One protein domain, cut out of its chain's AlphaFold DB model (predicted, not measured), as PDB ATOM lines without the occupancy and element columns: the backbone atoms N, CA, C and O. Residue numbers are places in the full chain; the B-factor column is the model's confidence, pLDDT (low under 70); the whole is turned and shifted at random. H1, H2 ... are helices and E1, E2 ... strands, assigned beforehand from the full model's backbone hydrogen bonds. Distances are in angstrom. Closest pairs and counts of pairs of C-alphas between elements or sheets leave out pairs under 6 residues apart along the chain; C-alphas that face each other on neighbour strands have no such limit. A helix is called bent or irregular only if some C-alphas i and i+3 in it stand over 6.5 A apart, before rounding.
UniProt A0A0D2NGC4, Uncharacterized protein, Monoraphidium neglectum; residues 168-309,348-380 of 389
ATOM      1  N   GLU A 168      60.821  20.368 140.090       61.62
ATOM      2  CA  GLU A 168      60.929  19.911 138.696       61.62
ATOM      3  C   GLU A 168      62.336  19.374 138.418       61.62
ATOM      4  O   GLU A 168      62.486  18.261 137.931       61.62
ATOM      5  N   ALA A 169      63.377  20.094 138.851       66.75
ATOM      6  CA  ALA A 169      64.761  19.640 138.709       66.75
ATOM      7  C   ALA A 169      65.059  18.356 139.508       66.75
ATOM      8  O   ALA A 169      65.872  17.525 139.090       66.75
ATOM      9  N   PHE A 170      64.430  18.197 140.678       68.12
ATOM     10  CA  PHE A 170      64.497  16.963 141.455       68.12
ATOM     11  C   PHE A 170      63.833  15.808 140.705       68.12
ATOM     12  O   PHE A 170      64.453  14.758 140.548       68.12
ATOM     13  N   VAL A 171      62.610  16.020 140.217       66.50
ATOM     14  CA  VAL A 171      61.838  15.031 139.465       66.50
ATOM     15  C   VAL A 171      62.598  14.614 138.210       66.50
ATOM     16  O   VAL A 171      62.822  13.425 138.026       66.50
ATOM     17  N   ASP A 172      63.096  15.550 137.406       69.69
ATOM     18  CA  ASP A 172      63.856  15.236 136.191       69.69
ATOM     19  C   ASP A 172      65.097  14.392 136.498       69.69
ATOM     20  O   ASP A 172      65.368  13.390 135.834       69.69
ATOM     21  N   ALA A 173      65.835  14.747 137.550       70.56
ATOM     22  CA  ALA A 173      67.017  13.997 137.947       70.56
ATOM     23  C   ALA A 173      66.677  12.617 138.537       70.56
ATOM     24  O   ALA A 173      67.423  11.662 138.321       70.56
ATOM     25  N   ALA A 174      65.566  12.501 139.266       65.62
ATOM     26  CA  ALA A 174      65.051  11.232 139.765       65.62
ATOM     27  C   ALA A 174      64.632  10.314 138.610       65.62
ATOM     28  O   ALA A 174      65.027   9.151 138.573       65.62
ATOM     29  N   LEU A 175      63.897  10.849 137.632       69.50
ATOM     30  CA  LEU A 175      63.490  10.128 136.428       69.50
ATOM     31  C   LEU A 175      64.712   9.693 135.604       69.50
ATOM     32  O   LEU A 175      64.760   8.552 135.151       69.50
ATOM     33  N   ALA A 176      65.727  10.550 135.463       72.62
ATOM     34  CA  ALA A 176      66.973  10.214 134.775       72.62
ATOM     35  C   ALA A 176      67.788   9.133 135.511       72.62
ATOM     36  O   ALA A 176      68.360   8.245 134.876       72.62
ATOM     37  N   LEU A 177      67.829   9.174 136.849       73.38
ATOM     38  CA  LEU A 177      68.454   8.126 137.657       73.38
ATOM     39  C   LEU A 177      67.735   6.789 137.452       73.38
ATOM     40  O   LEU A 177      68.387   5.793 137.158       73.38
ATOM     41  N   LEU A 178      66.404   6.776 137.543       69.94
ATOM     42  CA  LEU A 178      65.594   5.578 137.310       69.94
ATOM     43  C   LEU A 178      65.808   5.019 135.899       69.94
ATOM     44  O   LEU A 178      66.008   3.815 135.753       69.94
ATOM     45  N   ALA A 179      65.865   5.897 134.891       68.62
ATOM     46  CA  ALA A 179      66.181   5.541 133.509       68.62
ATOM     47  C   ALA A 179      67.530   4.816 133.375       68.62
ATOM     48  O   ALA A 179      67.652   3.836 132.642       68.62
ATOM     49  N   ARG A 180      68.547   5.282 134.108       75.12
ATOM     50  CA  ARG A 180      69.904   4.729 134.060       75.12
ATOM     51  C   ARG A 180      70.058   3.431 134.848       75.12
ATOM     52  O   ARG A 180      70.770   2.535 134.397       75.12
ATOM     53  N   GLU A 181      69.456   3.351 136.031       71.62
ATOM     54  CA  GLU A 181      69.571   2.180 136.905       71.62
ATOM     55  C   GLU A 181      68.689   1.021 136.415       71.62
ATOM     56  O   GLU A 181      69.059  -0.140 136.561       71.62
ATOM     57  N   GLY A 182      67.557   1.312 135.768       66.69
ATOM     58  CA  GLY A 182      66.611   0.311 135.267       66.69
ATOM     59  C   GLY A 182      67.003  -0.387 133.960       66.69
ATOM     60  O   GLY A 182      66.105  -0.853 133.273       66.69
ATOM     61  N   ARG A 183      68.288  -0.428 133.568       64.75
ATOM     62  CA  ARG A 183      68.787  -0.892 132.247       64.75
ATOM     63  C   ARG A 183      68.018  -2.102 131.679       64.75
ATOM     64  O   ARG A 183      68.214  -3.222 132.136       64.75
ATOM     65  N   GLY A 184      67.192  -1.878 130.654       67.75
ATOM     66  CA  GLY A 184      66.420  -2.926 129.960       67.75
ATOM     67  C   GLY A 184      65.133  -3.384 130.665       67.75
ATOM     68  O   GLY A 184      64.330  -4.085 130.064       67.75
ATOM     69  N   SER A 185      64.901  -2.945 131.902       75.44
ATOM     70  CA  SER A 185      63.713  -3.218 132.723       75.44
ATOM     71  C   SER A 185      62.739  -2.037 132.761       75.44
ATOM     72  O   SER A 185      61.935  -1.923 133.684       75.44
ATOM     73  N   LEU A 186      62.831  -1.120 131.797       83.69
ATOM     74  CA  LEU A 186      61.896  -0.012 131.635       83.69
ATOM     75  C   LEU A 186      61.104  -0.209 130.356       83.69
ATOM     76  O   LEU A 186      61.681  -0.419 129.290       83.69
ATOM     77  N   MET A 187      59.786  -0.129 130.486       83.94
ATOM     78  CA  MET A 187      58.887  -0.206 129.350       83.94
ATOM     79  C   MET A 187      58.955   1.105 128.560       83.94
ATOM     80  O   MET A 187      58.928   2.191 129.150       83.94
ATOM     81  N   ASP A 188      59.039   1.009 127.235       85.50
ATOM     82  CA  ASP A 188      58.808   2.162 126.369       85.50
ATOM     83  C   ASP A 188      57.301   2.431 126.312       85.50
ATOM     84  O   ASP A 188      56.536   1.653 125.746       85.50
ATOM     85  N   CYS A 189      56.882   3.521 126.949       83.38
ATOM     86  CA  CYS A 189      55.481   3.929 127.035       83.38
ATOM     87  C   CYS A 189      55.064   4.902 125.924       83.38
ATOM     88  O   CYS A 189      53.965   5.452 125.979       83.38
ATOM     89  N   GLY A 190      55.932   5.156 124.941       81.81
ATOM     90  CA  GLY A 190      55.652   6.083 123.851       81.81
ATOM     91  C   GLY A 190      55.562   7.559 124.283       81.81
ATOM     92  O   GLY A 190      55.881   7.916 125.421       81.81
ATOM     93  N   PRO A 191      55.145   8.457 123.367       75.69
ATOM     94  CA  PRO A 191      55.168   9.914 123.556       75.69
ATOM     95  C   PRO A 191      54.073  10.471 124.492       75.69
ATOM     96  O   PRO A 191      53.909  11.688 124.584       75.69
ATOM     97  N   GLY A 192      53.369   9.606 125.223       74.44
ATOM     98  CA  GLY A 192      52.245   9.955 126.086       74.44
ATOM     99  C   GLY A 192      50.900   9.967 125.352       74.44
ATOM    100  O   GLY A 192      50.832  10.193 124.144       74.44
ATOM    101  N   ASP A 193      49.820   9.711 126.086       79.12
ATOM    102  CA  ASP A 193      48.463   9.679 125.538       79.12
ATOM    103  C   ASP A 193      47.837  11.084 125.499       79.12
ATOM    104  O   ASP A 193      47.472  11.655 126.527       79.12
ATOM    105  N   ALA A 194      47.672  11.636 124.293       82.81
ATOM    106  CA  ALA A 194      47.086  12.961 124.076       82.81
ATOM    107  C   ALA A 194      45.601  13.068 124.481       82.81
ATOM    108  O   ALA A 194      45.078  14.178 124.584       82.81
ATOM    109  N   THR A 195      44.913  11.942 124.689       83.44
ATOM    110  CA  THR A 195      43.518  11.922 125.152       83.44
ATOM    111  C   THR A 195      43.396  12.075 126.667       83.44
ATOM    112  O   THR A 195      42.318  12.416 127.155       83.44
ATOM    113  N   LEU A 196      44.480  11.857 127.422       80.50
ATOM    114  CA  LEU A 196      44.484  12.105 128.858       80.50
ATOM    115  C   LEU A 196      44.616  13.605 129.143       80.50
ATOM    116  O   LEU A 196      45.394  14.307 128.489       80.50
ATOM    117  N   PRO A 197      43.908  14.121 130.161       82.50
ATOM    118  CA  PRO A 197      44.096  15.499 130.568       82.50
ATOM    119  C   PRO A 197      45.527  15.710 131.075       82.50
ATOM    120  O   PRO A 197      46.132  14.845 131.710       82.50
ATOM    121  N   THR A 198      46.074  16.902 130.833       79.31
ATOM    122  CA  THR A 198      47.464  17.245 131.183       79.31
ATOM    123  C   THR A 198      47.744  17.140 132.689       79.31
ATOM    124  O   THR A 198      48.892  16.980 133.099       79.31
ATOM    125  N   ARG A 199      46.697  17.230 133.519       80.69
ATOM    126  CA  ARG A 199      46.726  17.000 134.968       80.69
ATOM    127  C   ARG A 199      45.471  16.269 135.424       80.69
ATOM    128  O   ARG A 199      44.390  16.499 134.888       80.69
ATOM    129  N   GLY A 200      45.607  15.492 136.492       79.25
ATOM    130  CA  GLY A 200      44.534  14.698 137.083       79.25
ATOM    131  C   GLY A 200      43.558  15.452 137.967       79.25
ATOM    132  O   GLY A 200      43.087  14.896 138.950       79.25
ATOM    133  N   SER A 201      43.254  16.718 137.677       78.88
ATOM    134  CA  SER A 201      42.370  17.526 138.530       78.88
ATOM    135  C   SER A 201      40.968  16.928 138.700       78.88
ATOM    136  O   SER A 201      40.324  17.192 139.709       78.88
ATOM    137  N   SER A 202      40.511  16.111 137.747       81.31
ATOM    138  CA  SER A 202      39.227  15.403 137.790       81.31
ATOM    139  C   SER A 202      39.292  14.003 138.412       81.31
ATOM    140  O   SER A 202      38.249  13.385 138.579       81.31
ATOM    141  N   ALA A 203      40.481  13.486 138.740       80.62
ATOM    142  CA  ALA A 203      40.664  12.108 139.204       80.62
ATOM    143  C   ALA A 203      40.321  11.884 140.691       80.62
ATOM    144  O   ALA A 203      40.342  10.748 141.155       80.62
ATOM    145  N   GLY A 204      40.034  12.949 141.448       87.69
ATOM    146  CA  GLY A 204      39.822  12.856 142.893       87.69
ATOM    147  C   GLY A 204      41.090  12.453 143.656       87.69
ATOM    148  O   GLY A 204      42.214  12.662 143.192       87.69
ATOM    149  N   ARG A 205      40.910  11.917 144.865       91.38
ATOM    150  CA  ARG A 205      41.970  11.362 145.711       91.38
ATOM    151  C   ARG A 205      42.173   9.891 145.368       91.38
ATOM    152  O   ARG A 205      41.251   9.092 145.465       91.38
ATOM    153  N   VAL A 206      43.393   9.509 145.034       93.06
ATOM    154  CA  VAL A 206      43.724   8.167 144.561       93.06
ATOM    155  C   VAL A 206      44.732   7.531 145.505       93.06
ATOM    156  O   VAL A 206      45.773   8.124 145.809       93.06
ATOM    157  N   ALA A 207      44.444   6.309 145.951       93.75
ATOM    158  CA  ALA A 207      45.455   5.466 146.576       93.75
ATOM    159  C   ALA A 207      46.044   4.520 145.524       93.75
ATOM    160  O   ALA A 207      45.324   3.718 144.936       93.75
ATOM    161  N   ILE A 208      47.350   4.615 145.293       94.50
ATOM    162  CA  ILE A 208      48.098   3.706 144.425       94.50
ATOM    163  C   ILE A 208      48.601   2.566 145.302       94.50
ATOM    164  O   ILE A 208      49.353   2.796 146.249       94.50
ATOM    165  N   VAL A 209      48.162   1.350 145.012       93.75
ATOM    166  CA  VAL A 209      48.316   0.196 145.895       93.75
ATOM    167  C   VAL A 209      49.047  -0.915 145.157       93.75
ATOM    168  O   VAL A 209      48.681  -1.243 144.034       93.75
ATOM    169  N   SER A 210      50.066  -1.514 145.774       92.62
ATOM    170  CA  SER A 210      50.833  -2.591 145.146       92.62
ATOM    171  C   SER A 210      51.217  -3.700 146.114       92.62
ATOM    172  O   SER A 210      51.579  -3.435 147.260       92.62
ATOM    173  N   ASN A 211      51.150  -4.945 145.644       90.81
ATOM    174  CA  ASN A 211      51.695  -6.110 146.329       90.81
ATOM    175  C   ASN A 211      52.836  -6.701 145.498       90.81
ATOM    176  O   ASN A 211      52.638  -7.003 144.324       90.81
ATOM    177  N   LEU A 212      54.011  -6.870 146.102       90.50
ATOM    178  CA  LEU A 212      55.226  -7.284 145.405       90.50
ATOM    179  C   LEU A 212      55.946  -8.406 146.152       90.50
ATOM    180  O   LEU A 212      56.080  -8.382 147.375       90.50
ATOM    181  N   ARG A 213      56.483  -9.366 145.397       89.88
ATOM    182  CA  ARG A 213      57.396 -10.392 145.902       89.88
ATOM    183  C   ARG A 213      58.339 -10.822 144.792       89.88
ATOM    184  O   ARG A 213      57.877 -11.271 143.754       89.88
ATOM    185  N   ASN A 214      59.645 -10.719 145.020       89.62
ATOM    186  CA  ASN A 214      60.673 -11.046 144.025       89.62
ATOM    187  C   ASN A 214      60.422 -10.383 142.652       89.62
ATOM    188  O   ASN A 214      60.542 -10.997 141.593       89.62
ATOM    189  N   ALA A 215      60.036  -9.112 142.694       91.62
ATOM    190  CA  ALA A 215      59.635  -8.308 141.556       91.62
ATOM    191  C   ALA A 215      60.793  -7.469 140.975       91.62
ATOM    192  O   ALA A 215      60.541  -6.458 140.321       91.62
ATOM    193  N   ALA A 216      62.069  -7.828 141.183       87.44
ATOM    194  CA  ALA A 216      63.198  -6.988 140.760       87.44
ATOM    195  C   ALA A 216      63.240  -6.717 139.247       87.44
ATOM    196  O   ALA A 216      63.795  -5.697 138.840       87.44
ATOM    197  N   GLY A 217      62.647  -7.594 138.429       88.12
ATOM    198  CA  GLY A 217      62.541  -7.407 136.980       88.12
ATOM    199  C   GLY A 217      61.566  -6.300 136.561       88.12
ATOM    200  O   GLY A 217      61.809  -5.637 135.556       88.12
ATOM    201  N   VAL A 218      60.506  -6.062 137.340       90.25
ATOM    202  CA  VAL A 218      59.451  -5.065 137.046       90.25
ATOM    203  C   VAL A 218      59.531  -3.833 137.947       90.25
ATOM    204  O   VAL A 218      59.063  -2.758 137.575       90.25
ATOM    205  N   ALA A 219      60.160  -3.958 139.119       90.25
ATOM    206  CA  ALA A 219      60.270  -2.903 140.116       90.25
ATOM    207  C   ALA A 219      60.864  -1.586 139.577       90.25
ATOM    208  O   ALA A 219      60.308  -0.542 139.913       90.25
ATOM    209  N   PRO A 220      61.906  -1.565 138.716       89.56
ATOM    210  CA  PRO A 220      62.405  -0.311 138.145       89.56
ATOM    211  C   PRO A 220      61.314   0.454 137.384       89.56
ATOM    212  O   PRO A 220      61.132   1.656 137.592       89.56
ATOM    213  N   ASN A 221      60.548  -0.256 136.545       90.19
ATOM    214  CA  ASN A 221      59.421   0.322 135.825       90.19
ATOM    215  C   ASN A 221      58.317   0.752 136.792       90.19
ATOM    216  O   ASN A 221      57.844   1.880 136.706       90.19
ATOM    217  N   ALA A 222      57.944  -0.098 137.751       91.94
ATOM    218  CA  ALA A 222      56.902   0.230 138.717       91.94
ATOM    219  C   ALA A 222      57.228   1.512 139.502       91.94
ATOM    220  O   ALA A 222      56.392   2.407 139.585       91.94
ATOM    221  N   VAL A 223      58.462   1.665 139.995       91.50
ATOM    222  CA  VAL A 223      58.913   2.881 140.694       91.50
ATOM    223  C   VAL A 223      58.758   4.119 139.812       91.50
ATOM    224  O   VAL A 223      58.210   5.131 140.258       91.50
ATOM    225  N   LEU A 224      59.201   4.040 138.555       89.94
ATOM    226  CA  LEU A 224      59.097   5.138 137.598       89.94
ATOM    227  C   LEU A 224      57.642   5.544 137.348       89.94
ATOM    228  O   LEU A 224      57.307   6.730 137.373       89.94
ATOM    229  N   GLN A 225      56.778   4.569 137.100       91.88
ATOM    230  CA  GLN A 225      55.410   4.818 136.660       91.88
ATOM    231  C   GLN A 225      54.501   5.215 137.829       91.88
ATOM    232  O   GLN A 225      53.684   6.117 137.661       91.88
ATOM    233  N   VAL A 226      54.711   4.663 139.032       93.81
ATOM    234  CA  VAL A 226      54.055   5.136 140.265       93.81
ATOM    235  C   VAL A 226      54.426   6.590 140.546       93.81
ATOM    236  O   VAL A 226      53.539   7.402 140.806       93.81
ATOM    237  N   LEU A 227      55.710   6.956 140.449       91.88
ATOM    238  CA  LEU A 227      56.137   8.342 140.662       91.88
ATOM    239  C   LEU A 227      55.492   9.287 139.640       91.88
ATOM    240  O   LEU A 227      54.968  10.336 140.006       91.88
ATOM    241  N   ARG A 228      55.482   8.901 138.359       90.25
ATOM    242  CA  ARG A 228      54.835   9.675 137.293       90.25
ATOM    243  C   ARG A 228      53.323   9.816 137.503       90.25
ATOM    244  O   ARG A 228      52.794  10.894 137.248       90.25
ATOM    245  N   ALA A 229      52.639   8.767 137.960       92.00
ATOM    246  CA  ALA A 229      51.210   8.809 138.273       92.00
ATOM    247  C   ALA A 229      50.926   9.733 139.467       92.00
ATOM    248  O   ALA A 229      50.066  10.607 139.382       92.00
ATOM    249  N   ALA A 230      51.703   9.610 140.545       92.06
ATOM    250  CA  ALA A 230      51.554  10.443 141.733       92.06
ATOM    251  C   ALA A 230      51.791  11.936 141.445       92.06
ATOM    252  O   ALA A 230      51.083  12.781 141.984       92.06
ATOM    253  N   LEU A 231      52.745  12.265 140.568       89.56
ATOM    254  CA  LEU A 231      53.038  13.644 140.150       89.56
ATOM    255  C   LEU A 231      52.022  14.227 139.161       89.56
ATOM    256  O   LEU A 231      51.938  15.446 139.014       89.56
ATOM    257  N   TRP A 232      51.278  13.376 138.457       90.06
ATOM    258  CA  TRP A 232      50.198  13.815 137.576       90.06
ATOM    259  C   TRP A 232      48.942  14.220 138.363       90.06
ATOM    260  O   TRP A 232      48.180  15.089 137.922       90.06
ATOM    261  N   LEU A 233      48.742  13.621 139.541       89.88
ATOM    262  CA  LEU A 233      47.667  13.967 140.464       89.88
ATOM    263  C   LEU A 233      47.932  15.315 141.163       89.88
ATOM    264  O   LEU A 233      49.085  15.704 141.370       89.88
ATOM    265  N   PRO A 234      46.878  16.051 141.562       87.62
ATOM    266  CA  PRO A 234      47.030  17.255 142.371       87.62
ATOM    267  C   PRO A 234      47.769  16.992 143.691       87.62
ATOM    268  O   PRO A 234      47.710  15.902 144.263       87.62
ATOM    269  N   GLN A 235      48.426  18.021 144.232       85.56
ATOM    270  CA  GLN A 235      49.109  17.910 145.522       85.56
ATOM    271  C   GLN A 235      48.129  17.469 146.624       85.56
ATOM    272  O   GLN A 235      47.054  18.044 146.781       85.56
ATOM    273  N   GLY A 236      48.504  16.441 147.392       86.75
ATOM    274  CA  GLY A 236      47.663  15.872 148.455       86.75
ATOM    275  C   GLY A 236      46.529  14.952 147.976       86.75
ATOM    276  O   GLY A 236      45.766  14.451 148.810       86.75
ATOM    277  N   ALA A 237      46.425  14.711 146.664       91.00
ATOM    278  CA  ALA A 237      45.458  13.792 146.066       91.00
ATOM    279  C   ALA A 237      46.014  12.379 145.840       91.00
ATOM    280  O   ALA A 237      45.252  11.497 145.477       91.00
ATOM    281  N   ALA A 238      47.303  12.132 146.076       94.12
ATOM    282  CA  ALA A 238      47.906  10.806 145.952       94.12
ATOM    283  C   ALA A 238      48.287  10.234 147.325       94.12
ATOM    284  O   ALA A 238      48.755  10.970 148.195       94.12
ATOM    285  N   PHE A 239      48.154   8.918 147.485       94.94
ATOM    286  CA  PHE A 239      48.753   8.148 148.576       94.94
ATOM    287  C   PHE A 239      49.303   6.837 148.016       94.94
ATOM    288  O   PHE A 239      48.628   6.193 147.220       94.94
ATOM    289  N   VAL A 240      50.503   6.418 148.418       95.50
ATOM    290  CA  VAL A 240      51.107   5.167 147.919       95.50
ATOM    291  C   VAL A 240      51.169   4.108 149.018       95.50
ATOM    292  O   VAL A 240      51.768   4.330 150.067       95.50
ATOM    293  N   LEU A 241      50.585   2.936 148.782       94.19
ATOM    294  CA  LEU A 241      50.655   1.789 149.686       94.19
ATOM    295  C   LEU A 241      51.350   0.626 148.991       94.19
ATOM    296  O   LEU A 241      50.910   0.187 147.933       94.19
ATOM    297  N   VAL A 242      52.414   0.102 149.594       93.31
ATOM    298  CA  VAL A 242      53.110  -1.075 149.062       93.31
ATOM    299  C   VAL A 242      53.236  -2.135 150.142       93.31
ATOM    300  O   VAL A 242      53.716  -1.852 151.240       93.31
ATOM    301  N   TYR A 243      52.820  -3.355 149.821       90.75
ATOM    302  CA  TYR A 243      53.109  -4.545 150.604       90.75
ATOM    303  C   TYR A 243      54.175  -5.364 149.885       90.75
ATOM    304  O   TYR A 243      54.045  -5.661 148.701       90.75
ATOM    305  N   GLU A 244      55.229  -5.722 150.598       90.75
ATOM    306  CA  GLU A 244      56.340  -6.510 150.091       90.75
ATOM    307  C   GLU A 244      56.478  -7.771 150.962       90.75
ATOM    308  O   GLU A 244      56.639  -7.673 152.179       90.75
ATOM    309  N   ASP A 245      56.356  -8.950 150.346       86.38
ATOM    310  CA  ASP A 245      56.267 -10.260 151.019       86.38
ATOM    311  C   ASP A 245      57.604 -11.035 151.002       86.38
ATOM    312  O   ASP A 245      57.726 -12.108 150.403       86.38
ATOM    313  N   GLY A 246      58.633 -10.488 151.657       84.62
ATOM    314  CA  GLY A 246      59.882 -11.205 151.955       84.62
ATOM    315  C   GLY A 246      60.779 -11.487 150.743       84.62
ATOM    316  O   GLY A 246      61.337 -12.578 150.603       84.62
ATOM    317  N   SER A 247      60.925 -10.510 149.855       86.25
ATOM    318  CA  SER A 247      61.703 -10.588 148.620       86.25
ATOM    319  C   SER A 247      63.179 -10.804 148.917       86.25
ATOM    320  O   SER A 247      63.806 -10.082 149.702       86.25
ATOM    321  N   THR A 248      63.769 -11.772 148.230       88.38
ATOM    322  CA  THR A 248      65.191 -12.118 148.341       88.38
ATOM    323  C   THR A 248      66.049 -11.445 147.272       88.38
ATOM    324  O   THR A 248      67.275 -11.519 147.330       88.38
ATOM    325  N   ASP A 249      65.421 -10.763 146.316       89.12
ATOM    326  CA  ASP A 249      66.068 -10.049 145.220       89.12
ATOM    327  C   ASP A 249      66.191  -8.528 145.484       89.12
ATOM    328  O   ASP A 249      66.078  -8.036 146.611       89.12
ATOM    329  N   ALA A 250      66.439  -7.750 144.425       86.75
ATOM    330  CA  ALA A 250      66.596  -6.300 144.514       86.75
ATOM    331  C   ALA A 250      65.285  -5.514 144.746       86.75
ATOM    332  O   ALA A 250      65.351  -4.286 144.849       86.75
ATOM    333  N   THR A 251      64.113  -6.156 144.862       88.50
ATOM    334  CA  THR A 251      62.805  -5.480 145.024       88.50
ATOM    335  C   THR A 251      62.810  -4.476 146.172       88.50
ATOM    336  O   THR A 251      62.456  -3.312 145.990       88.50
ATOM    337  N   ARG A 252      63.310  -4.872 147.351       88.50
ATOM    338  CA  ARG A 252      63.363  -3.994 148.532       88.50
ATOM    339  C   ARG A 252      64.226  -2.750 148.315       88.50
ATOM    340  O   ARG A 252      63.897  -1.676 148.815       88.50
ATOM    341  N   ARG A 253      65.299  -2.862 147.525       86.19
ATOM    342  CA  ARG A 253      66.152  -1.718 147.170       86.19
ATOM    343  C   ARG A 253      65.394  -0.712 146.303       86.19
ATOM    344  O   ARG A 253      65.504   0.489 146.535       86.19
ATOM    345  N   TRP A 254      64.598  -1.191 145.349       90.12
ATOM    346  CA  TRP A 254      63.742  -0.337 144.523       90.12
ATOM    347  C   TRP A 254      62.648   0.351 145.339       90.12
ATOM    348  O   TRP A 254      62.400   1.540 145.154       90.12
ATOM    349  N   LEU A 255      62.055  -0.348 146.305       91.31
ATOM    350  CA  LEU A 255      61.076   0.253 147.210       91.31
ATOM    351  C   LEU A 255      61.688   1.300 148.144       91.31
ATOM    352  O   LEU A 255      61.056   2.320 148.411       91.31
ATOM    353  N   ALA A 256      62.921   1.101 148.611       86.31
ATOM    354  CA  ALA A 256      63.647   2.134 149.348       86.31
ATOM    355  C   ALA A 256      63.879   3.384 148.481       86.31
ATOM    356  O   ALA A 256      63.676   4.505 148.948       86.31
ATOM    357  N   LEU A 257      64.230   3.201 147.204       85.31
ATOM    358  CA  LEU A 257      64.358   4.310 146.259       85.31
ATOM    359  C   LEU A 257      63.024   5.041 146.062       85.31
ATOM    360  O   LEU A 257      62.997   6.264 146.133       85.31
ATOM    361  N   LEU A 258      61.909   4.327 145.884       90.31
ATOM    362  CA  LEU A 258      60.597   4.962 145.736       90.31
ATOM    363  C   LEU A 258      60.229   5.824 146.953       90.31
ATOM    364  O   LEU A 258      59.795   6.956 146.775       90.31
ATOM    365  N   GLN A 259      60.473   5.354 148.179       88.81
ATOM    366  CA  GLN A 259      60.236   6.146 149.398       88.81
ATOM    367  C   GLN A 259      61.069   7.438 149.421       88.81
ATOM    368  O   GLN A 259      60.548   8.517 149.724       88.81
ATOM    369  N   LEU A 260      62.348   7.347 149.040       84.62
ATOM    370  CA  LEU A 260      63.233   8.510 148.916       84.62
ATOM    371  C   LEU A 260      62.731   9.511 147.868       84.62
ATOM    372  O   LEU A 260      62.935  10.711 148.031       84.62
ATOM    373  N   LEU A 261      62.072   9.033 146.811       85.31
ATOM    374  CA  LEU A 261      61.528   9.879 145.751       85.31
ATOM    375  C   LEU A 261      60.178  10.507 146.113       85.31
ATOM    376  O   LEU A 261      59.949  11.661 145.761       85.31
ATOM    377  N   LEU A 262      59.314   9.791 146.838       86.56
ATOM    378  CA  LEU A 262      57.984  10.263 147.247       86.56
ATOM    379  C   LEU A 262      58.035  11.317 148.367       86.56
ATOM    380  O   LEU A 262      57.213  12.235 148.398       86.56
ATOM    381  N   THR A 263      59.024  11.220 149.259       83.31
ATOM    382  CA  THR A 263      59.187  12.132 150.405       83.31
ATOM    383  C   THR A 263      59.303  13.612 149.989       83.31
ATOM    384  O   THR A 263      58.481  14.417 150.428       83.31
ATOM    385  N   PRO A 264      60.256  14.018 149.124       78.94
ATOM    386  CA  PRO A 264      60.423  15.424 148.742       78.94
ATOM    387  C   PRO A 264      59.304  15.961 147.843       78.94
ATOM    388  O   PRO A 264      59.095  17.172 147.799       78.94
ATOM    389  N   VAL A 265      58.565  15.089 147.147       81.62
ATOM    390  CA  VAL A 265      57.381  15.490 146.364       81.62
ATOM    391  C   VAL A 265      56.116  15.597 147.221       81.62
ATOM    392  O   VAL A 265      55.065  15.991 146.720       81.62
ATOM    393  N   GLY A 266      56.211  15.294 148.522       82.94
ATOM    394  CA  GLY A 266      55.114  15.438 149.474       82.94
ATOM    395  C   GLY A 266      53.977  14.439 149.258       82.94
ATOM    396  O   GLY A 266      52.844  14.721 149.647       82.94
ATOM    397  N   VAL A 267      54.259  13.296 148.627       90.50
ATOM    398  CA  VAL A 267      53.277  12.222 148.449       90.50
ATOM    399  C   VAL A 267      53.363  11.298 149.666       90.50
ATOM    400  O   VAL A 267      54.404  10.671 149.869       90.50
ATOM    401  N   PRO A 268      52.313  11.204 150.500       91.06
ATOM    402  CA  PRO A 268      52.314  10.303 151.642       91.06
ATOM    403  C   PRO A 268      52.325   8.841 151.185       91.06
ATOM    404  O   PRO A 268      51.738   8.480 150.162       91.06
ATOM    405  N   PHE A 269      52.991   7.990 151.961       93.50
ATOM    406  CA  PHE A 269      53.078   6.570 151.659       93.50
ATOM    407  C   PHE A 269      53.102   5.690 152.909       93.50
ATOM    408  O   PHE A 269      53.436   6.141 154.005       93.50
ATOM    409  N   LYS A 270      52.766   4.408 152.729       91.25
ATOM    410  CA  LYS A 270      52.915   3.349 153.733       91.25
ATOM    411  C   LYS A 270      53.468   2.088 153.083       91.25
ATOM    412  O   LYS A 270      52.816   1.491 152.231       91.25
ATOM    413  N   PHE A 271      54.679   1.705 153.471       90.62
ATOM    414  CA  PHE A 271      55.365   0.538 152.924       90.62
ATOM    415  C   PHE A 271      55.494  -0.509 154.028       90.62
ATOM    416  O   PHE A 271      56.037  -0.222 155.095       90.62
ATOM    417  N   THR A 272      54.993  -1.711 153.774       86.50
ATOM    418  CA  THR A 272      55.214  -2.881 154.624       86.50
ATOM    419  C   THR A 272      56.277  -3.729 153.946       86.50
ATOM    420  O   THR A 272      55.992  -4.351 152.930       86.50
ATOM    421  N   LEU A 273      57.500  -3.705 154.475       85.44
ATOM    422  CA  LEU A 273      58.613  -4.531 154.000       85.44
ATOM    423  C   LEU A 273      58.725  -5.787 154.860       85.44
ATOM    424  O   LEU A 273      58.453  -5.711 156.060       85.44
ATOM    425  N   ASP A 274      59.129  -6.910 154.261       79.81
ATOM    426  CA  ASP A 274      59.218  -8.203 154.952       79.81
ATOM    427  C   ASP A 274      57.895  -8.600 155.634       79.81
ATOM    428  O   ASP A 274      57.851  -9.065 156.777       79.81
ATOM    429  N   GLY A 275      56.784  -8.368 154.934       73.75
ATOM    430  CA  GLY A 275      55.447  -8.638 155.428       73.75
ATOM    431  C   GLY A 275      55.275 -10.096 155.863       73.75
ATOM    432  O   GLY A 275      55.465 -11.018 155.086       73.75
ATOM    433  N   GLY A 276      54.875 -10.317 157.116       66.12
ATOM    434  CA  GLY A 276      54.829 -11.649 157.734       66.12
ATOM    435  C   GLY A 276      53.525 -12.434 157.548       66.12
ATOM    436  O   GLY A 276      53.291 -13.394 158.285       66.12
ATOM    437  N   LEU A 277      52.633 -12.029 156.636       78.06
ATOM    438  CA  LEU A 277      51.361 -12.721 156.400       78.06
ATOM    439  C   LEU A 277      51.591 -14.058 155.691       78.06
ATOM    440  O   LEU A 277      51.297 -14.194 154.514       78.06
ATOM    441  N   ALA A 278      52.039 -15.078 156.419       76.81
ATOM    442  CA  ALA A 278      52.252 -16.414 155.876       76.81
ATOM    443  C   ALA A 278      50.944 -17.050 155.380       76.81
ATOM    444  O   ALA A 278      49.885 -16.939 156.016       76.81
ATOM    445  N   ARG A 279      51.007 -17.742 154.237       79.44
ATOM    446  CA  ARG A 279      49.883 -18.518 153.701       79.44
ATOM    447  C   ARG A 279      49.493 -19.609 154.694       79.44
ATOM    448  O   ARG A 279      50.350 -20.364 155.151       79.44
ATOM    449  N   ARG A 280      48.208 -19.679 155.047       87.06
ATOM    450  CA  ARG A 280      47.725 -20.707 155.982       87.06
ATOM    451  C   ARG A 280      47.751 -22.083 155.304       87.06
ATOM    452  O   ARG A 280      47.576 -22.161 154.083       87.06
ATOM    453  N   PRO A 281      47.916 -23.176 156.069       83.25
ATOM    454  CA  PRO A 281      47.734 -24.520 155.533       83.25
ATOM    455  C   PRO A 281      46.361 -24.627 154.852       83.25
ATOM    456  O   PRO A 281      45.365 -24.201 155.428       83.25
ATOM    457  N   GLN A 282      46.324 -25.157 153.624       88.88
ATOM    458  CA  GLN A 282      45.112 -25.333 152.799       88.88
ATOM    459  C   GLN A 282      44.435 -24.046 152.279       88.88
ATOM    460  O   GLN A 282      43.431 -24.134 151.578       88.88
ATOM    461  N   GLU A 283      44.976 -22.852 152.537       89.19
ATOM    462  CA  GLU A 283      44.416 -21.603 152.001       89.19
ATOM    463  C   GLU A 283      44.647 -21.517 150.484       89.19
ATOM    464  O   GLU A 283      45.801 -21.582 150.050       89.19
ATOM    465  N   PRO A 284      43.614 -21.351 149.637       89.25
ATOM    466  CA  PRO A 284      43.808 -21.111 148.210       89.25
ATOM    467  C   PRO A 284      44.633 -19.840 147.968       89.25
ATOM    468  O   PRO A 284      44.486 -18.853 148.687       89.25
ATOM    469  N   ARG A 285      45.476 -19.828 146.926       79.44
ATOM    470  CA  ARG A 285      46.332 -18.669 146.593       79.44
ATOM    471  C   ARG A 285      45.529 -17.368 146.460       79.44
ATOM    472  O   ARG A 285      45.957 -16.338 146.964       79.44
ATOM    473  N   ILE A 286      44.345 -17.429 145.848       80.69
ATOM    474  CA  ILE A 286      43.461 -16.264 145.674       80.69
ATOM    475  C   ILE A 286      43.004 -15.708 147.031       80.69
ATOM    476  O   ILE A 286      43.056 -14.502 147.247       80.69
ATOM    477  N   ALA A 287      42.615 -16.577 147.970       83.50
ATOM    478  CA  ALA A 287      42.198 -16.161 149.311       83.50
ATOM    479  C   ALA A 287      43.355 -15.506 150.083       83.50
ATOM    480  O   ALA A 287      43.179 -14.477 150.734       83.50
ATOM    481  N   HIS A 288      44.557 -16.060 149.929       82.75
ATOM    482  CA  HIS A 288      45.770 -15.498 150.500       82.75
ATOM    483  C   HIS A 288      46.083 -14.091 149.961       82.75
ATOM    484  O   HIS A 288      46.293 -13.165 150.746       82.75
ATOM    485  N   LEU A 289      46.054 -13.906 148.636       81.50
ATOM    486  CA  LEU A 289      46.277 -12.605 147.994       81.50
ATOM    487  C   LEU A 289      45.191 -11.587 148.366       81.50
ATOM    488  O   LEU A 289      45.506 -10.430 148.636       81.50
ATOM    489  N   ALA A 290      43.930 -12.015 148.462       80.94
ATOM    490  CA  ALA A 290      42.839 -11.163 148.931       80.94
ATOM    491  C   ALA A 290      43.072 -10.682 150.371       80.94
ATOM    492  O   ALA A 290      42.849  -9.514 150.678       80.94
ATOM    493  N   ARG A 291      43.583 -11.552 151.250       84.44
ATOM    494  CA  ARG A 291      43.930 -11.187 152.629       84.44
ATOM    495  C   ARG A 291      45.083 -10.183 152.687       84.44
ATOM    496  O   ARG A 291      45.004  -9.244 153.473       84.44
ATOM    497  N   ILE A 292      46.116 -10.353 151.857       82.81
ATOM    498  CA  ILE A 292      47.211  -9.374 151.743       82.81
ATOM    499  C   ILE A 292      46.668  -8.028 151.253       82.81
ATOM    500  O   ILE A 292      46.930  -7.003 151.879       82.81
ATOM    501  N   ARG A 293      45.852  -8.028 150.191       81.94
ATOM    502  CA  ARG A 293      45.220  -6.814 149.656       81.94
ATOM    503  C   ARG A 293      44.401  -6.089 150.718       81.94
ATOM    504  O   ARG A 293      44.572  -4.888 150.894       81.94
ATOM    505  N   ASN A 294      43.549  -6.815 151.440       83.94
ATOM    506  CA  ASN A 294      42.720  -6.236 152.494       83.94
ATOM    507  C   ASN A 294      43.589  -5.637 153.605       83.94
ATOM    508  O   ASN A 294      43.380  -4.489 153.969       83.94
ATOM    509  N   ALA A 295      44.614  -6.358 154.075       81.06
ATOM    510  CA  ALA A 295      45.535  -5.859 155.097       81.06
ATOM    511  C   ALA A 295      46.327  -4.618 154.648       81.06
ATOM    512  O   ALA A 295      46.672  -3.767 155.470       81.06
ATOM    513  N   LEU A 296      46.621  -4.509 153.351       84.38
ATOM    514  CA  LEU A 296      47.318  -3.366 152.775       84.38
ATOM    515  C   LEU A 296      46.449  -2.103 152.767       84.38
ATOM    516  O   LEU A 296      46.962  -1.027 153.069       84.38
ATOM    517  N   VAL A 297      45.154  -2.223 152.455       87.06
ATOM    518  CA  VAL A 297      44.230  -1.074 152.374       87.06
ATOM    519  C   VAL A 297      43.531  -0.752 153.694       87.06
ATOM    520  O   VAL A 297      43.106   0.384 153.876       87.06
ATOM    521  N   ASP A 298      43.475  -1.695 154.639       85.00
ATOM    522  CA  ASP A 298      42.891  -1.532 155.982       85.00
ATOM    523  C   ASP A 298      43.277  -0.212 156.686       85.00
ATOM    524  O   ASP A 298      42.408   0.461 157.242       85.00
ATOM    525  N   PRO A 299      44.541   0.261 156.613       87.12
ATOM    526  CA  PRO A 299      44.951   1.512 157.244       87.12
ATOM    527  C   PRO A 299      44.258   2.768 156.701       87.12
ATOM    528  O   PRO A 299      44.306   3.792 157.376       87.12
ATOM    529  N   LEU A 300      43.673   2.716 155.500       85.94
ATOM    530  CA  LEU A 300      42.897   3.809 154.903       85.94
ATOM    531  C   LEU A 300      41.457   3.858 155.430       85.94
ATOM    532  O   LEU A 300      40.804   4.895 155.330       85.94
ATOM    533  N   PHE A 301      40.967   2.759 156.008       87.81
ATOM    534  CA  PHE A 301      39.585   2.607 156.468       87.81
ATOM    535  C   PHE A 301      39.516   2.199 157.951       87.81
ATOM    536  O   PHE A 301      38.917   1.176 158.291       87.81
ATOM    537  N   PRO A 302      40.126   2.973 158.869       84.06
ATOM    538  CA  PRO A 302      40.078   2.662 160.291       84.06
ATOM    539  C   PRO A 302      38.653   2.817 160.858       84.06
ATOM    540  O   PRO A 302      37.828   3.551 160.305       84.06
ATOM    541  N   PRO A 303      38.361   2.218 162.027       85.56
ATOM    542  CA  PRO A 303      37.105   2.456 162.728       85.56
ATOM    543  C   PRO A 303      36.863   3.957 162.995       85.56
ATOM    544  O   PRO A 303      37.813   4.669 163.336       85.56
ATOM    545  N   PRO A 304      35.606   4.451 162.973       83.19
ATOM    546  CA  PRO A 304      35.302   5.880 163.131       83.19
ATOM    547  C   PRO A 304      35.797   6.519 164.438       83.19
ATOM    548  O   PRO A 304      35.916   7.741 164.532       83.19
ATOM    549  N   SER A 305      36.012   5.723 165.489       81.50
ATOM    550  CA  SER A 305      36.601   6.178 166.754       81.50
ATOM    551  C   SER A 305      38.097   6.471 166.610       81.50
ATOM    552  O   SER A 305      38.561   7.514 167.066       81.50
ATOM    553  N   VAL A 306      38.826   5.582 165.932       80.12
ATOM    554  CA  VAL A 306      40.261   5.707 165.647       80.12
ATOM    555  C   VAL A 306      40.506   6.835 164.651       80.12
ATOM    556  O   VAL A 306      41.383   7.664 164.874       80.12
ATOM    557  N   GLU A 307      39.689   6.925 163.600       79.56
ATOM    558  CA  GLU A 307      39.773   8.015 162.626       79.56
ATOM    559  C   GLU A 307      39.613   9.383 163.297       79.56
ATOM    560  O   GLU A 307      40.441  10.274 163.118       79.56
ATOM    561  N   ARG A 308      38.581   9.548 164.136       81.44
ATOM    562  CA  ARG A 308      38.370  10.796 164.879       81.44
ATOM    563  C   ARG A 308      39.547  11.122 165.786       81.44
ATOM    564  O   ARG A 308      39.929  12.284 165.841       81.44
ATOM    565  N   ALA A 309      40.125  10.137 166.466       81.44
ATOM    566  CA  ALA A 309      41.279  10.354 167.335       81.44
ATOM    567  C   ALA A 309      42.538  10.777 166.555       81.44
ATOM    568  O   ALA A 309      43.261  11.656 167.009       81.44
ATOM    569  N   THR A 348      56.846  13.135 157.420       39.06
ATOM    570  CA  THR A 348      55.896  14.243 157.172       39.06
ATOM    571  C   THR A 348      54.540  13.696 156.703       39.06
ATOM    572  O   THR A 348      53.833  14.339 155.927       39.06
ATOM    573  N   SER A 349      54.187  12.467 157.094       54.91
ATOM    574  CA  SER A 349      53.067  11.739 156.514       54.91
ATOM    575  C   SER A 349      51.762  12.083 157.220       54.91
ATOM    576  O   SER A 349      51.609  11.950 158.433       54.91
ATOM    577  N   VAL A 350      50.779  12.494 156.422       67.12
ATOM    578  CA  VAL A 350      49.371  12.334 156.785       67.12
ATOM    579  C   VAL A 350      49.182  10.854 157.148       67.12
ATOM    580  O   VAL A 350      49.532  10.005 156.321       67.12
ATOM    581  N   PRO A 351      48.678  10.512 158.352       79.81
ATOM    582  CA  PRO A 351      48.381   9.124 158.684       79.81
ATOM    583  C   PRO A 351      47.483   8.528 157.599       79.81
ATOM    584  O   PRO A 351      46.557   9.203 157.155       79.81
ATOM    585  N   ALA A 352      47.723   7.278 157.187       80.44
ATOM    586  CA  ALA A 352      46.878   6.600 156.192       80.44
ATOM    587  C   ALA A 352      45.384   6.705 156.556       80.44
ATOM    588  O   ALA A 352      44.560   7.008 155.704       80.44
ATOM    589  N   ALA A 353      45.086   6.627 157.857       83.25
ATOM    590  CA  ALA A 353      43.770   6.826 158.459       83.25
ATOM    591  C   ALA A 353      43.055   8.129 158.057       83.25
ATOM    592  O   ALA A 353      41.834   8.193 158.097       83.25
ATOM    593  N   CYS A 354      43.805   9.175 157.709       86.62
ATOM    594  CA  CYS A 354      43.284  10.500 157.368       86.62
ATOM    595  C   CYS A 354      43.242  10.756 155.856       86.62
ATOM    596  O   CYS A 354      42.841  11.838 155.408       86.62
ATOM    597  N   PHE A 355      43.673   9.783 155.054       88.75
ATOM    598  CA  PHE A 355      43.555   9.823 153.608       88.75
ATOM    599  C   PHE A 355      42.364   8.966 153.183       88.75
ATOM    600  O   PHE A 355      42.420   7.744 153.241       88.75
ATOM    601  N   ARG A 356      41.290   9.622 152.737       89.94
ATOM    602  CA  ARG A 356      40.125   8.954 152.151       89.94
ATOM    603  C   ARG A 356      40.249   8.989 150.628       89.94
ATOM    604  O   ARG A 356      40.090  10.082 150.078       89.94
ATOM    605  N   PRO A 357      40.601   7.875 149.969       91.38
ATOM    606  CA  PRO A 357      40.607   7.815 148.516       91.38
ATOM    607  C   PRO A 357      39.181   7.770 147.960       91.38
ATOM    608  O   PRO A 357      38.316   7.108 148.527       91.38
ATOM    609  N   ASP A 358      38.984   8.427 146.824       89.62
ATOM    610  CA  ASP A 358      37.832   8.255 145.941       89.62
ATOM    611  C   ASP A 358      38.019   7.018 145.040       89.62
ATOM    612  O   ASP A 358      37.044   6.371 144.675       89.62
ATOM    613  N   ALA A 359      39.274   6.658 144.725       90.00
ATOM    614  CA  ALA A 359      39.621   5.494 143.910       90.00
ATOM    615  C   ALA A 359      40.867   4.750 144.430       90.00
ATOM    616  O   ALA A 359      41.802   5.352 144.974       90.00
ATOM    617  N   LEU A 360      40.899   3.431 144.217       89.88
ATOM    618  CA  LEU A 360      42.063   2.579 144.469       89.88
ATOM    619  C   LEU A 360      42.642   2.105 143.135       89.88
ATOM    620  O   LEU A 360      42.007   1.343 142.418       89.88
ATOM    621  N   LEU A 361      43.869   2.514 142.826       91.12
ATOM    622  CA  LEU A 361      44.611   2.014 141.675       91.12
ATOM    623  C   LEU A 361      45.505   0.860 142.133       91.12
ATOM    624  O   LEU A 361      46.595   1.084 142.664       91.12
ATOM    625  N   PHE A 362      45.024  -0.371 141.967       89.19
ATOM    626  CA  PHE A 362      45.763  -1.570 142.351       89.19
ATOM    627  C   PHE A 362      46.677  -2.037 141.211       89.19
ATOM    628  O   PHE A 362      46.224  -2.202 140.083       89.19
ATOM    629  N   ILE A 363      47.965  -2.234 141.497       88.69
ATOM    630  CA  ILE A 363      48.983  -2.626 140.516       88.69
ATOM    631  C   ILE A 363      49.906  -3.668 141.142       88.69
ATOM    632  O   ILE A 363      50.583  -3.391 142.128       88.69
ATOM    633  N   ASN A 364      49.974  -4.858 140.560       84.75
ATOM    634  CA  ASN A 364      50.863  -5.923 141.031       84.75
ATOM    635  C   ASN A 364      52.238  -5.874 140.343       84.75
ATOM    636  O   ASN A 364      52.656  -4.847 139.809       84.75
ATOM    637  N   ASP A 365      52.955  -6.988 140.379       83.81
ATOM    638  CA  ASP A 365      54.253  -7.265 139.773       83.81
ATOM    639  C   ASP A 365      54.211  -7.330 138.234       83.81
ATOM    640  O   ASP A 365      54.719  -8.251 137.601       83.81
ATOM    641  N   VAL A 366      53.640  -6.299 137.612       87.94
ATOM    642  CA  VAL A 366      53.431  -6.208 136.166       87.94
ATOM    643  C   VAL A 366      54.135  -4.991 135.582       87.94
ATOM    644  O   VAL A 366      54.292  -3.954 136.233       87.94
ATOM    645  N   PHE A 367      54.527  -5.089 134.313       89.25
ATOM    646  CA  PHE A 367      54.844  -3.896 133.538       89.25
ATOM    647  C   PHE A 367      53.556  -3.134 133.237       89.25
ATOM    648  O   PHE A 367      52.559  -3.714 132.816       89.25
ATOM    649  N   PHE A 368      53.592  -1.826 133.447       90.81
ATOM    650  CA  PHE A 368      52.506  -0.924 133.098       90.81
ATOM    651  C   PHE A 368      53.083   0.425 132.692       90.81
ATOM    652  O   PHE A 368      54.195   0.779 133.094       90.81
ATOM    653  N   CYS A 369      52.310   1.190 131.936       91.00
ATOM    654  CA  CYS A 369      52.581   2.590 131.669       91.00
ATOM    655  C   CYS A 369      51.635   3.460 132.491       91.00
ATOM    656  O   CYS A 369      50.481   3.095 132.715       91.00
ATOM    657  N   ARG A 370      52.124   4.625 132.942       91.75
ATOM    658  CA  ARG A 370      51.307   5.602 133.678       91.75
ATOM    659  C   ARG A 370      49.976   5.848 132.964       91.75
ATOM    660  O   ARG A 370      48.940   5.820 133.612       91.75
ATOM    661  N   ASP A 371      50.016   6.102 131.661       90.12
ATOM    662  CA  ASP A 371      48.837   6.534 130.906       90.12
ATOM    663  C   ASP A 371      47.761   5.449 130.846       90.12
ATOM    664  O   ASP A 371      46.590   5.739 131.083       90.12
ATOM    665  N   ASP A 372      48.154   4.189 130.663       88.81
ATOM    666  CA  ASP A 372      47.218   3.061 130.683       88.81
ATOM    667  C   ASP A 372      46.561   2.905 132.058       88.81
ATOM    668  O   ASP A 372      45.340   2.775 132.163       88.81
ATOM    669  N   ALA A 373      47.358   2.992 133.127       88.88
ATOM    670  CA  ALA A 373      46.858   2.894 134.495       88.88
ATOM    671  C   ALA A 373      45.903   4.052 134.849       88.88
ATOM    672  O   ALA A 373      44.860   3.833 135.466       88.88
ATOM    673  N   LEU A 374      46.223   5.278 134.423       87.19
ATOM    674  CA  LEU A 374      45.365   6.445 134.635       87.19
ATOM    675  C   LEU A 374      44.078   6.375 133.811       87.19
ATOM    676  O   LEU A 374      43.024   6.766 134.310       87.19
ATOM    677  N   ARG A 375      44.134   5.867 132.574       85.94
ATOM    678  CA  ARG A 375      42.937   5.667 131.751       85.94
ATOM    679  C   ARG A 375      41.985   4.678 132.413       85.94
ATOM    680  O   ARG A 375      40.802   4.979 132.519       85.94
ATOM    681  N   LEU A 376      42.485   3.530 132.870       83.31
ATOM    682  CA  LEU A 376      41.646   2.533 133.545       83.31
ATOM    683  C   LEU A 376      40.972   3.116 134.786       83.31
ATOM    684  O   LEU A 376      39.762   2.985 134.945       83.31
ATOM    685  N   MET A 377      41.728   3.860 135.591       83.62
ATOM    686  CA  MET A 377      41.193   4.557 136.755       83.62
ATOM    687  C   MET A 377      40.081   5.557 136.386       83.62
ATOM    688  O   MET A 377      39.064   5.616 137.069       83.62
ATOM    689  N   LEU A 378      40.231   6.325 135.300       82.12
ATOM    690  CA  LEU A 378      39.198   7.266 134.838       82.12
ATOM    691  C   LEU A 378      37.931   6.576 134.302       82.12
ATOM    692  O   LEU A 378      36.898   7.232 134.170       82.12
ATOM    693  N   HIS A 379      38.002   5.280 133.997       80.19
ATOM    694  CA  HIS A 379      36.881   4.468 133.525       80.19
ATOM    695  C   HIS A 379      36.332   3.501 134.588       80.19
ATOM    696  O   HIS A 379      35.566   2.610 134.229       80.19
ATOM    697  N   ASP A 380      36.693   3.684 135.866       67.88
ATOM    698  CA  ASP A 380      36.279   2.813 136.981       67.88
ATOM    699  C   ASP A 380      36.648   1.331 136.749       67.88
ATOM    700  O   ASP A 380      35.884   0.412 137.043       67.88
TER     701      ASP A 380
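What this domain is: This is residues 168 to 309 and 348 to 380 of the 389 residues of an uncharacterized protein of Monoraphidium neglectum (UniProt A0A0D2NGC4). A parallel sheet of four strands makes the core, with helices H2, H3 and H6 on one face and the long helix H4 slanting over the other, three layers in all. H1 packs on H2 on the side away from the sheet, H5 lies farthest out beyond the end of H4, and residues 281 to 286, which lead into H4, stick out. The 175 printed residues hold six named helices and four named strands in the order H1 E1 H2 E2 H3 E3 H4 H5 E4 H6; the class is mixed, helices and strands. The sheet runs E3 E2 E1 E4, with its strands parallel throughout. The whole is compact, with a radius of gyration of the C-alphas of 16.1 A, and rounded, spanning 46 by 38 by 32 A.

How they stand to each other: H1, residues 168 to 181, touches H2, residues 219 to 232, with its residues 175 to 181 alone; their closest C-alphas, those of Leu 178 and Leu 224, are 6.5 A apart. The two run opposite ways at a shallow tilt of 17 degrees. E1, residues 206 to 212, is the parallel neighbour of E2, residues 238 to 244, with N 208 and O 239 at 2.8 A, within hydrogen-bond range. H2, the hub, touches three helices; it is on the sheet at a height of 9.8 A, over E2 and E1, and runs along the strands, at 3 degrees to E2 on the local plane. H3, residues 251 to 262, touches H2 at a shallow tilt of 19 degrees, the same way, with the closest C-alphas, Val 223 and Leu 258, 5.7 A apart. H1, H2 and H3 form a bundle, a group of helices side by side. H3 is on the same face of the sheet as H2, at a height of 10.0 A. E3, residues 269 to 272, is an edge strand parallel to E2, with N 270 and O 240 at 2.8 A. E1, H2, E2 and E2, H3, E3 are strand-helix-strand units, two parallel neighbour strands with a helix between, each with a right-handed crossover. H4, residues 285 to 300, is on the opposite face at a height of 8.8 A, over E2 and E1, slantwise to the strands, at 39 degrees to E1 on the local plane; the closest C-alphas of H4 and E2 are those of Leu 296 and Tyr 243, 6.3 A apart. H4 is irregular: C-alphas 296 and 299 are 7.0 A apart. H5, residues 304 to 309, is apart from H4 and not on the sheet. E4, residues 359 to 362, is the other edge strand, parallel to E1, with N 209 and O 361 at 2.8 A. H6, residues 370 to 378, is on the sheet and touches H2 at a steep tilt of 55 degrees, the same way, with the closest C-alphas, Gln 225 and Arg 370, 5.1 A apart. Every O i to N i+4 pair is within hydrogen-bond range in H1, H2, H3, H5 and H6, and 10 of 12 are in H4.

Where its parts are: H1 begins at C-alpha 168, (60.929, 19.911, 138.696), and measures 19.8 A from first to last C-alpha. E1 measures 19.3 A, H2 19.7 A, E2 19.7 A and H3 16.6 A; E3 is a strand of four residues. H4, the longest helix, measures 24.2 A and begins at (46.332, -18.669, 146.593). H5 has six residues and E4 four. H6 measures 12.3 A and ends at C-alpha 378, (39.198, 7.266, 134.838).

The domain as a whole: The two C-alphas farthest apart, those of Ala 169 and Gln 282, are 51.1 A apart. Residues 310 to 347 are not printed, and C-alphas 309 and 348 are 18.2 A apart across the cut. The links from H1 to E1, 24 residues, and from E3 to H4, 12 residues, are long. The mean pLDDT of the printed part is 83.9; 17 residues are under 70, among them residues 168 to 172 and 348 to 350.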